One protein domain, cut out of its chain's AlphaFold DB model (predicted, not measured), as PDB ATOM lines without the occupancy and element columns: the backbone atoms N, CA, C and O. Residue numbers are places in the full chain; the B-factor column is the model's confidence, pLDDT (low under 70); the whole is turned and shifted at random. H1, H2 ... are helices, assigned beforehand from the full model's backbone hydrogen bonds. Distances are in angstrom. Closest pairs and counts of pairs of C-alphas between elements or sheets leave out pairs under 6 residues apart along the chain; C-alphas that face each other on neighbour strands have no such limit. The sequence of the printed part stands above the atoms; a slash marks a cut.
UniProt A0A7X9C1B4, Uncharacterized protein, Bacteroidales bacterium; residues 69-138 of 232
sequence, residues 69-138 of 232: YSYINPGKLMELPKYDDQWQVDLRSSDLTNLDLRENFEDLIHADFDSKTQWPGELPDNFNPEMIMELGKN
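What this domain is: This is residues 69 to 138 of the 232 residues of an uncharacterized protein of Bacteroidales bacterium (UniProt A0A7X9C1B4). With little regular structure, this is a chain wound in a few stacked turns, mostly of loops, with the short helix H1 set into the winding and H2 at one end of the stack. The printed part has 70 residues, with two named helices, H1 then H2, and no named strand. The class is all helix, though the named elements hold only 12 of the 70 residues. The whole is compact, with a radius of gyration of the C-alphas of 11.4 A and spans of 32 by 26 by 24 A.

How they stand to each other: Residues 69 to 104 hold no named element; their C-alphas lie 5 to 16 A from the mean of all C-alphas. H1, residues 105 to 108, follows, and is apart from H2, residues 129 to 136. In H2 every O i to N i+4 pair is within hydrogen-bond range; H1 is too short for such a pair, but its one O i to N i+3 pair is within range.

Where its parts are: H1 begins at C-alpha 105 (-8.755, 18.626, -21.272) and measures 5.1 A from first to last C-alpha. H2 measures 10.6 A and ends at C-alpha 136 (-22.241, 31.221, -22.951).

The domain as a whole: The two C-alphas farthest apart, those of Met 78 and Asn 138, are 33.6 A apart. The printed part has no cut. The link from H1 to H2 is long, with 20 residues. Mean pLDDT of the printed part is 92.8; residues 86 to 87 are under 70.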
ATOM      1  N   TYR A  69     -30.890  15.035 -15.208       92.94
ATOM      2  CA  TYR A  69     -30.073  14.184 -16.064       92.94
ATOM      3  C   TYR A  69     -29.233  13.183 -15.260       92.94
ATOM      4  O   TYR A  69     -28.389  12.497 -15.822       92.94
ATOM      5  N   SER A  70     -29.479  13.035 -13.952       92.88
ATOM      6  CA  SER A  70     -28.742  12.089 -13.094       92.88
ATOM      7  C   SER A  70     -28.870  10.626 -13.536       92.88
ATOM      8  O   SER A  70     -28.046   9.791 -13.172       92.88
ATOM      9  N   TYR A  71     -29.878  10.305 -14.353       92.38
ATOM     10  CA  TYR A  71     -30.046   8.983 -14.955       92.38
ATOM     11  C   TYR A  71     -28.992   8.658 -16.024       92.38
ATOM     12  O   TYR A  71     -28.830   7.484 -16.351       92.38
ATOM     13  N   ILE A  72     -28.309   9.666 -16.583       91.38
ATOM     14  CA  ILE A  72     -27.281   9.490 -17.619       91.38
ATOM     15  C   ILE A  72     -26.048   8.821 -17.008       91.38
ATOM     16  O   ILE A  72     -25.616   7.778 -17.488       91.38
ATOM     17  N   ASN A  73     -25.553   9.373 -15.898       93.62
ATOM     18  CA  ASN A  73     -24.435   8.828 -15.130       93.62
ATOM     19  C   ASN A  73     -24.873   8.622 -13.671       93.62
ATOM     20  O   ASN A  73     -24.677   9.509 -12.835       93.62
ATOM     21  N   PRO A  74     -25.507   7.483 -13.347       92.56
ATOM     22  CA  PRO A  74     -26.063   7.264 -12.021       92.56
ATOM     23  C   PRO A  74     -24.968   7.129 -10.958       92.56
ATOM     24  O   PRO A  74     -24.098   6.262 -11.031       92.56
ATOM     25  N   GLY A  75     -25.073   7.945  -9.909       93.06
ATOM     26  CA  GLY A  75     -24.130   7.946  -8.793       93.06
ATOM     27  C   GLY A  75     -22.827   8.677  -9.116       93.06
ATOM     28  O   GLY A  75     -22.810   9.632  -9.888       93.06
ATOM     29  N   LYS A  76     -21.736   8.252  -8.471       95.94
ATOM     30  CA  LYS A  76     -20.407   8.820  -8.710       95.94
ATOM     31  C   LYS A  76     -19.778   8.195  -9.946       95.94
ATOM     32  O   LYS A  76     -19.660   6.971 -10.020       95.94
ATOM     33  N   LEU A  77     -19.339   9.035 -10.873       95.06
ATOM     34  CA  LEU A  77     -18.682   8.609 -12.094       95.06
ATOM     35  C   LEU A  77     -17.303   8.015 -11.766       95.06
ATOM     36  O   LEU A  77     -16.532   8.593 -10.999       95.06
ATOM     37  N   MET A  78     -17.021   6.837 -12.326       94.06
ATOM     38  CA  MET A  78     -15.786   6.079 -12.064       94.06
ATOM     39  C   MET A  78     -14.742   6.232 -13.172       94.06
ATOM     40  O   MET A  78     -13.556   6.048 -12.919       94.06
ATOM     41  N   GLU A  79     -15.177   6.589 -14.377       93.75
ATOM     42  CA  GLU A  79     -14.327   6.834 -15.536       93.75
ATOM     43  C   GLU A  79     -14.975   7.911 -16.411       93.75
ATOM     44  O   GLU A  79     -16.198   7.939 -16.555       93.75
ATOM     45  N   LEU A  80     -14.162   8.810 -16.970       94.25
ATOM     46  CA  LEU A  80     -14.644   9.855 -17.869       94.25
ATOM     47  C   LEU A  80     -14.916   9.266 -19.269       94.25
ATOM     48  O   LEU A  80     -14.008   8.642 -19.827       94.25
ATOM     49  N   PRO A  81     -16.103   9.495 -19.869       91.69
ATOM     50  CA  PRO A  81     -16.347   9.181 -21.272       91.69
ATOM     51  C   PRO A  81     -15.307   9.848 -22.172       91.69
ATOM     52  O   PRO A  81     -14.964  11.015 -21.979       91.69
ATOM     53  N   LYS A  82     -14.807   9.101 -23.156       91.06
ATOM     54  CA  LYS A  82     -13.872   9.621 -24.150       91.06
ATOM     55  C   LYS A  82     -14.619  10.263 -25.301       91.06
ATOM     56  O   LYS A  82     -15.642   9.743 -25.737       91.06
ATOM     57  N   TYR A  83     -14.089  11.376 -25.787       89.12
ATOM     58  CA  TYR A  83     -14.628  12.024 -26.971       89.12
ATOM     59  C   TYR A  83     -14.197  11.283 -28.246       89.12
ATOM     60  O   TYR A  83     -12.998  11.158 -28.510       89.12
ATOM     61  N   ASP A  84     -15.162  10.817 -29.046       83.25
ATOM     62  CA  ASP A  84     -14.937  10.316 -30.411       83.25
ATOM     63  C   ASP A  84     -15.819  10.990 -31.502       83.25
ATOM     64  O   ASP A  84     -15.402  10.999 -32.663       83.25
ATOM     65  N   ASP A  85     -16.947  11.645 -31.143       71.94
ATOM     66  CA  ASP A  85     -17.807  12.526 -31.981       71.94
ATOM     67  C   ASP A  85     -18.834  13.338 -31.120       71.94
ATOM     68  O   ASP A  85     -18.845  13.245 -29.889       71.94
ATOM     69  N   GLN A  86     -19.705  14.165 -31.727       60.03
ATOM     70  CA  GLN A  86     -20.694  15.031 -31.043       60.03
ATOM     71  C   GLN A  86     -21.586  14.273 -30.028       60.03
ATOM     72  O   GLN A  86     -22.114  13.206 -30.336       60.03
ATOM     73  N   TRP A  87     -21.840  14.897 -28.864       57.50
ATOM     74  CA  TRP A  87     -22.735  14.447 -27.770       57.50
ATOM     75  C   TRP A  87     -22.275  13.248 -26.924       57.50
ATOM     76  O   TRP A  87     -23.078  12.667 -26.196       57.50
ATOM     77  N   GLN A  88     -21.005  12.853 -26.991       73.31
ATOM     78  CA  GLN A  88     -20.541  11.651 -26.283       73.31
ATOM     79  C   GLN A  88     -20.091  11.889 -24.841       73.31
ATOM     80  O   GLN A  88     -20.162  10.974 -24.021       73.31
ATOM     81  N   VAL A  89     -19.667  13.109 -24.508       91.94
ATOM     82  CA  VAL A  89     -19.222  13.456 -23.152       91.94
ATOM     83  C   VAL A  89     -20.351  14.186 -22.421       91.94
ATOM     84  O   VAL A  89     -20.276  15.372 -22.119       91.94
ATOM     85  N   ASP A  90     -21.450  13.479 -22.170       93.75
ATOM     86  CA  ASP A  90     -22.587  14.031 -21.432       93.75
ATOM     87  C   ASP A  90     -22.368  13.892 -19.921       93.75
ATOM     88  O   ASP A  90     -22.433  12.796 -19.364       93.75
ATOM     89  N   LEU A  91     -22.088  15.014 -19.262       95.94
ATOM     90  CA  LEU A  91     -21.797  15.137 -17.832       95.94
ATOM     91  C   LEU A  91     -22.891  15.904 -17.080       95.94
ATOM     92  O   LEU A  91     -22.711  16.278 -15.912       95.94
ATOM     93  N   ARG A  92     -24.034  16.172 -17.719       95.19
ATOM     94  CA  ARG A  92     -25.144  16.905 -17.096       95.19
ATOM     95  C   ARG A  92     -25.610  16.177 -15.841       95.19
ATOM     96  O   ARG A  92     -25.758  14.957 -15.835       95.19
ATOM     97  N   SER A  93     -25.810  16.922 -14.752       95.75
ATOM     98  CA  SER A  93     -26.242  16.388 -13.451       95.75
ATOM     99  C   SER A  93     -25.373  15.250 -12.876       95.75
ATOM    100  O   SER A  93     -25.836  14.512 -12.006       95.75
ATOM    101  N   SER A  94     -24.131  15.094 -13.345       96.62
ATOM    102  CA  SER A  94     -23.233  13.994 -12.962       96.62
ATOM    103  C   SER A  94     -22.323  14.366 -11.785       96.62
ATOM    104  O   SER A  94     -21.980  15.535 -11.608       96.62
ATOM    105  N   ASP A  95     -21.893  13.379 -10.993       97.81
ATOM    106  CA  ASP A  95     -20.925  13.562  -9.900       97.81
ATOM    107  C   ASP A  95     -19.542  13.018 -10.296       97.81
ATOM    108  O   ASP A  95     -19.330  11.806 -10.329       97.81
ATOM    109  N   LEU A  96     -18.597  13.919 -10.583       97.75
ATOM    110  CA  LEU A  96     -17.219  13.611 -10.979       97.75
ATOM    111  C   LEU A  96     -16.223  13.741  -9.815       97.75
ATOM    112  O   LEU A  96     -15.014  13.672 -10.028       97.75
ATOM    113  N   THR A  97     -16.692  13.919  -8.575       97.56
ATOM    114  CA  THR A  97     -15.834  14.265  -7.422       97.56
ATOM    115  C   THR A  97     -14.767  13.219  -7.080       97.56
ATOM    116  O   THR A  97     -13.832  13.527  -6.343       97.56
ATOM    117  N   ASN A  98     -14.889  11.993  -7.596       95.88
ATOM    118  CA  ASN A  98     -13.928  10.907  -7.392       95.88
ATOM    119  C   ASN A  98     -12.843  10.813  -8.484       95.88
ATOM    120  O   ASN A  98     -11.949   9.976  -8.357       95.88
ATOM    121  N   LEU A  99     -12.929  11.605  -9.556       96.56
ATOM    122  CA  LEU A  99     -12.028  11.505 -10.706       96.56
ATOM    123  C   LEU A  99     -10.827  12.448 -10.580       96.56
ATOM    124  O   LEU A  99     -10.941  13.561 -10.071       96.56
ATOM    125  N   ASP A 100      -9.687  12.008 -11.110       96.25
ATOM    126  CA  ASP A 100      -8.556  12.878 -11.432       96.25
ATOM    127  C   ASP A 100      -8.680  13.291 -12.900       96.25
ATOM    128  O   ASP A 100      -8.556  12.450 -13.787       96.25
ATOM    129  N   LEU A 101      -8.985  14.568 -13.140       96.62
ATOM    130  CA  LEU A 101      -9.310  15.092 -14.470       96.62
ATOM    131  C   LEU A 101      -8.217  15.987 -15.062       96.62
ATOM    132  O   LEU A 101      -8.429  16.560 -16.127       96.62
ATOM    133  N   ARG A 102      -7.062  16.134 -14.400       95.81
ATOM    134  CA  ARG A 102      -6.028  17.129 -14.759       95.81
ATOM    135  C   ARG A 102      -5.498  16.996 -16.188       95.81
ATOM    136  O   ARG A 102      -5.196  18.001 -16.820       95.81
ATOM    137  N   GLU A 103      -5.476  15.775 -16.715       95.31
ATOM    138  CA  GLU A 103      -4.985  15.454 -18.062       95.31
ATOM    139  C   GLU A 103      -6.124  15.209 -19.075       95.31
ATOM    140  O   GLU A 103      -5.887  14.743 -20.187       95.31
ATOM    141  N   ASN A 104      -7.381  15.502 -18.714       95.19
ATOM    142  CA  ASN A 104      -8.565  15.192 -19.526       95.19
ATOM    143  C   ASN A 104      -9.120  16.386 -20.319       95.19
ATOM    144  O   ASN A 104     -10.288  16.381 -20.701       95.19
ATOM    145  N   PHE A 105      -8.306  17.411 -20.579       95.25
ATOM    146  CA  PHE A 105      -8.755  18.626 -21.272       95.25
ATOM    147  C   PHE A 105      -9.462  18.341 -22.609       95.25
ATOM    148  O   PHE A 105     -10.527  18.900 -22.862       95.25
ATOM    149  N   GLU A 106      -8.903  17.440 -23.422       93.25
ATOM    150  CA  GLU A 106      -9.440  17.095 -24.747       93.25
ATOM    151  C   GLU A 106     -10.840  16.471 -24.678       93.25
ATOM    152  O   GLU A 106     -11.663  16.721 -25.546       93.25
ATOM    153  N   ASP A 107     -11.151  15.701 -23.633       94.12
ATOM    154  CA  ASP A 107     -12.498  15.149 -23.454       94.12
ATOM    155  C   ASP A 107     -13.454  16.227 -22.909       94.12
ATOM    156  O   ASP A 107     -14.595  16.366 -23.352       94.12
ATOM    157  N   LEU A 108     -12.977  17.030 -21.951       95.00
ATOM    158  CA  LEU A 108     -13.788  18.014 -21.234       95.00
ATOM    159  C   LEU A 108     -14.224  19.201 -22.097       95.00
ATOM    160  O   LEU A 108     -15.315  19.731 -21.889       95.00
ATOM    161  N   ILE A 109     -13.418  19.622 -23.077       92.94
ATOM    162  CA  ILE A 109     -13.784  20.731 -23.977       92.94
ATOM    163  C   ILE A 109     -14.983  20.392 -24.880       92.94
ATOM    164  O   ILE A 109     -15.631  21.290 -25.417       92.94
ATOM    165  N   HIS A 110     -15.300  19.103 -25.014       92.50
ATOM    166  CA  HIS A 110     -16.448  18.590 -25.756       92.50
ATOM    167  C   HIS A 110     -17.608  18.156 -24.852       92.50
ATOM    168  O   HIS A 110     -18.576  17.578 -25.347       92.50
ATOM    169  N   ALA A 111     -17.522  18.421 -23.546       94.31
ATOM    170  CA  ALA A 111     -18.511  17.961 -22.591       94.31
ATOM    171  C   ALA A 111     -19.759  18.847 -22.526       94.31
ATOM    172  O   ALA A 111     -19.670  20.072 -22.429       94.31
ATOM    173  N   ASP A 112     -20.922  18.202 -22.455       93.25
ATOM    174  CA  ASP A 112     -22.160  18.840 -22.025       93.25
ATOM    175  C   ASP A 112     -22.257  18.765 -20.503       93.25
ATOM    176  O   ASP A 112     -22.206  17.689 -19.913       93.25
ATOM    177  N   PHE A 113     -22.434  19.902 -19.841       95.31
ATOM    178  CA  PHE A 113     -22.584  19.962 -18.389       95.31
ATOM    179  C   PHE A 113     -23.604  21.026 -17.993       95.31
ATOM    180  O   PHE A 113     -23.979  21.896 -18.782       95.31
ATOM    181  N   ASP A 114     -24.096  20.941 -16.762       94.56
ATOM    182  CA  ASP A 114     -25.080  21.874 -16.227       94.56
ATOM    183  C   ASP A 114     -24.704  22.318 -14.808       94.56
ATOM    184  O   ASP A 114     -23.694  21.911 -14.238       94.56
ATOM    185  N   SER A 115     -25.536  23.167 -14.206       94.00
ATOM    186  CA  SER A 115     -25.303  23.661 -12.844       94.00
ATOM    187  C   SER A 115     -25.436  22.588 -11.753       94.00
ATOM    188  O   SER A 115     -25.278  22.912 -10.578       94.00
ATOM    189  N   LYS A 116     -25.819  21.351 -12.098       95.19
ATOM    190  CA  LYS A 116     -25.880  20.207 -11.180       95.19
ATOM    191  C   LYS A 116     -24.653  19.299 -11.316       95.19
ATOM    192  O   LYS A 116     -24.472  18.438 -10.457       95.19
ATOM    193  N   THR A 117     -23.832  19.470 -12.352       96.88
ATOM    194  CA  THR A 117     -22.562  18.757 -12.503       96.88
ATOM    195  C   THR A 117     -21.628  19.110 -11.343       96.88
ATOM    196  O   THR A 117     -21.372  20.283 -11.070       96.88
ATOM    197  N   GLN A 118     -21.132  18.093 -10.639       97.88
ATOM    198  CA  GLN A 118     -20.213  18.255  -9.514       97.88
ATOM    199  C   GLN A 118     -18.797  17.905  -9.963       97.88
ATOM    200  O   GLN A 118     -18.525  16.769 -10.349       97.88
ATOM    201  N   TRP A 119     -17.899  18.884  -9.897       97.94
ATOM    202  CA  TRP A 119     -16.510  18.754 -10.328       97.94
ATOM    203  C   TRP A 119     -15.590  18.313  -9.175       97.94
ATOM    204  O   TRP A 119     -15.876  18.622  -8.014       97.94
ATOM    205  N   PRO A 120     -14.480  17.599  -9.456       96.94
ATOM    206  CA  PRO A 120     -13.419  17.382  -8.474       96.94
ATOM    207  C   PRO A 120     -12.715  18.701  -8.110       96.94
ATOM    208  O   PRO A 120     -12.901  19.730  -8.755       96.94
ATOM    209  N   GLY A 121     -11.895  18.673  -7.055       94.31
ATOM    210  CA  GLY A 121     -11.221  19.876  -6.544       94.31
ATOM    211  C   GLY A 121     -10.146  20.462  -7.469       94.31
ATOM    212  O   GLY A 121      -9.824  21.640  -7.339       94.31
ATOM    213  N   GLU A 122      -9.605  19.661  -8.390       95.69
ATOM    214  CA  GLU A 122      -8.612  20.078  -9.386       95.69
ATOM    215  C   GLU A 122      -9.117  19.723 -10.794       95.69
ATOM    216  O   GLU A 122      -9.586  18.609 -11.036       95.69
ATOM    217  N   LEU A 123      -9.010  20.678 -11.719       97.44
ATOM    218  CA  LEU A 123      -9.363  20.562 -13.137       97.44
ATOM    219  C   LEU A 123      -8.149  20.973 -13.990       97.44
ATOM    220  O   LEU A 123      -7.241  21.613 -13.456       97.44
ATOM    221  N   PRO A 124      -8.105  20.636 -15.294       97.06
ATOM    222  CA  PRO A 124      -7.063  21.145 -16.183       97.06
ATOM    223  C   PRO A 124      -6.982  22.675 -16.149       97.06
ATOM    224  O   PRO A 124      -8.016  23.341 -16.163       97.06
ATOM    225  N   ASP A 125      -5.771  23.240 -16.204       91.38
ATOM    226  CA  ASP A 125      -5.534  24.693 -16.089       91.38
ATOM    227  C   ASP A 125      -6.372  25.546 -17.064       91.38
ATOM    228  O   ASP A 125      -6.757  26.673 -16.753       91.38
ATOM    229  N   ASN A 126      -6.680  25.007 -18.248       91.44
ATOM    230  CA  ASN A 126      -7.434  25.697 -19.300       91.44
ATOM    231  C   ASN A 126      -8.946  25.403 -19.283       91.44
ATOM    232  O   ASN A 126      -9.653  25.814 -20.203       91.44
ATOM    233  N   PHE A 127      -9.458  24.694 -18.273       96.56
ATOM    234  CA  PHE A 127     -10.865  24.315 -18.169       96.56
ATOM    235  C   PHE A 127     -11.500  24.896 -16.900       96.56
ATOM    236  O   PHE A 127     -11.238  24.454 -15.786       96.56
ATOM    237  N   ASN A 128     -12.366  25.896 -17.082       96.69
ATOM    238  CA  ASN A 128     -13.102  26.546 -15.999       96.69
ATOM    239  C   ASN A 128     -14.611  26.522 -16.312       96.69
ATOM    240  O   ASN A 128     -15.068  27.331 -17.130       96.69
ATOM    241  N   PRO A 129     -15.384  25.607 -15.697       96.62
ATOM    242  CA  PRO A 129     -16.814  25.444 -15.957       96.62
ATOM    243  C   PRO A 129     -17.615  26.731 -15.758       96.62
ATOM    244  O   PRO A 129     -18.438  27.088 -16.603       96.62
ATOM    245  N   GLU A 130     -17.358  27.469 -14.677       95.75
ATOM    246  CA  GLU A 130     -18.076  28.701 -14.353       95.75
ATOM    247  C   GLU A 130     -17.844  29.783 -15.413       95.75
ATOM    248  O   GLU A 130     -18.789  30.447 -15.847       95.75
ATOM    249  N   MET A 131     -16.598  29.939 -15.864       95.81
ATOM    250  CA  MET A 131     -16.227  30.881 -16.919       95.81
ATOM    251  C   MET A 131     -16.856  30.492 -18.257       95.81
ATOM    252  O   MET A 131     -17.375  31.359 -18.957       95.81
ATOM    253  N   ILE A 132     -16.851  29.203 -18.609       95.62
ATOM    254  CA  ILE A 132     -17.492  28.699 -19.834       95.62
ATOM    255  C   ILE A 132     -18.995  29.011 -19.809       95.62
ATOM    256  O   ILE A 132     -19.520  29.578 -20.771       95.62
ATOM    257  N   MET A 133     -19.678  28.727 -18.695       94.12
ATOM    258  CA  MET A 133     -21.102  29.050 -18.543       94.12
ATOM    259  C   MET A 133     -21.367  30.553 -18.638       94.12
ATOM    260  O   MET A 133     -22.363  30.961 -19.232       94.12
ATOM    261  N   GLU A 134     -20.509  31.391 -18.057       94.56
ATOM    262  CA  GLU A 134     -20.677  32.844 -18.110       94.56
ATOM    263  C   GLU A 134     -20.438  33.409 -19.517       94.56
ATOM    264  O   GLU A 134     -21.197  34.262 -19.980       94.56
ATOM    265  N   LEU A 135     -19.446  32.890 -20.245       93.38
ATOM    266  CA  LEU A 135     -19.224  33.239 -21.649       93.38
ATOM    267  C   LEU A 135     -20.426  32.853 -22.520       93.38
ATOM    268  O   LEU A 135     -20.842  33.649 -23.365       93.38
ATOM    269  N   GLY A 136     -21.033  31.690 -22.263       91.56
ATOM    270  CA  GLY A 136     -22.241  31.221 -22.951       91.56
ATOM    271  C   GLY A 136     -23.475  32.112 -22.754       91.56
ATOM    272  O   GLY A 136     -24.403  32.063 -23.557       91.56
ATOM    273  N   LYS A 137     -23.485  32.982 -21.734       92.62
ATOM    274  CA  LYS A 137     -24.561  33.964 -21.499       92.62
ATOM    275  C   LYS A 137     -24.406  35.247 -22.313       92.62
ATOM    276  O   LYS A 137     -25.231  36.155 -22.194       92.62
ATOM    277  N   ASN A 138     -23.348  35.394 -23.107       92.50
ATOM    278  CA  ASN A 138     -23.215  36.552 -23.978       92.50
ATOM    279  C   ASN A 138     -24.153  36.411 -25.193       92.50
ATOM    280  O   ASN A 138     -23.909  35.547 -26.032       92.50
TER     281      ASN A 138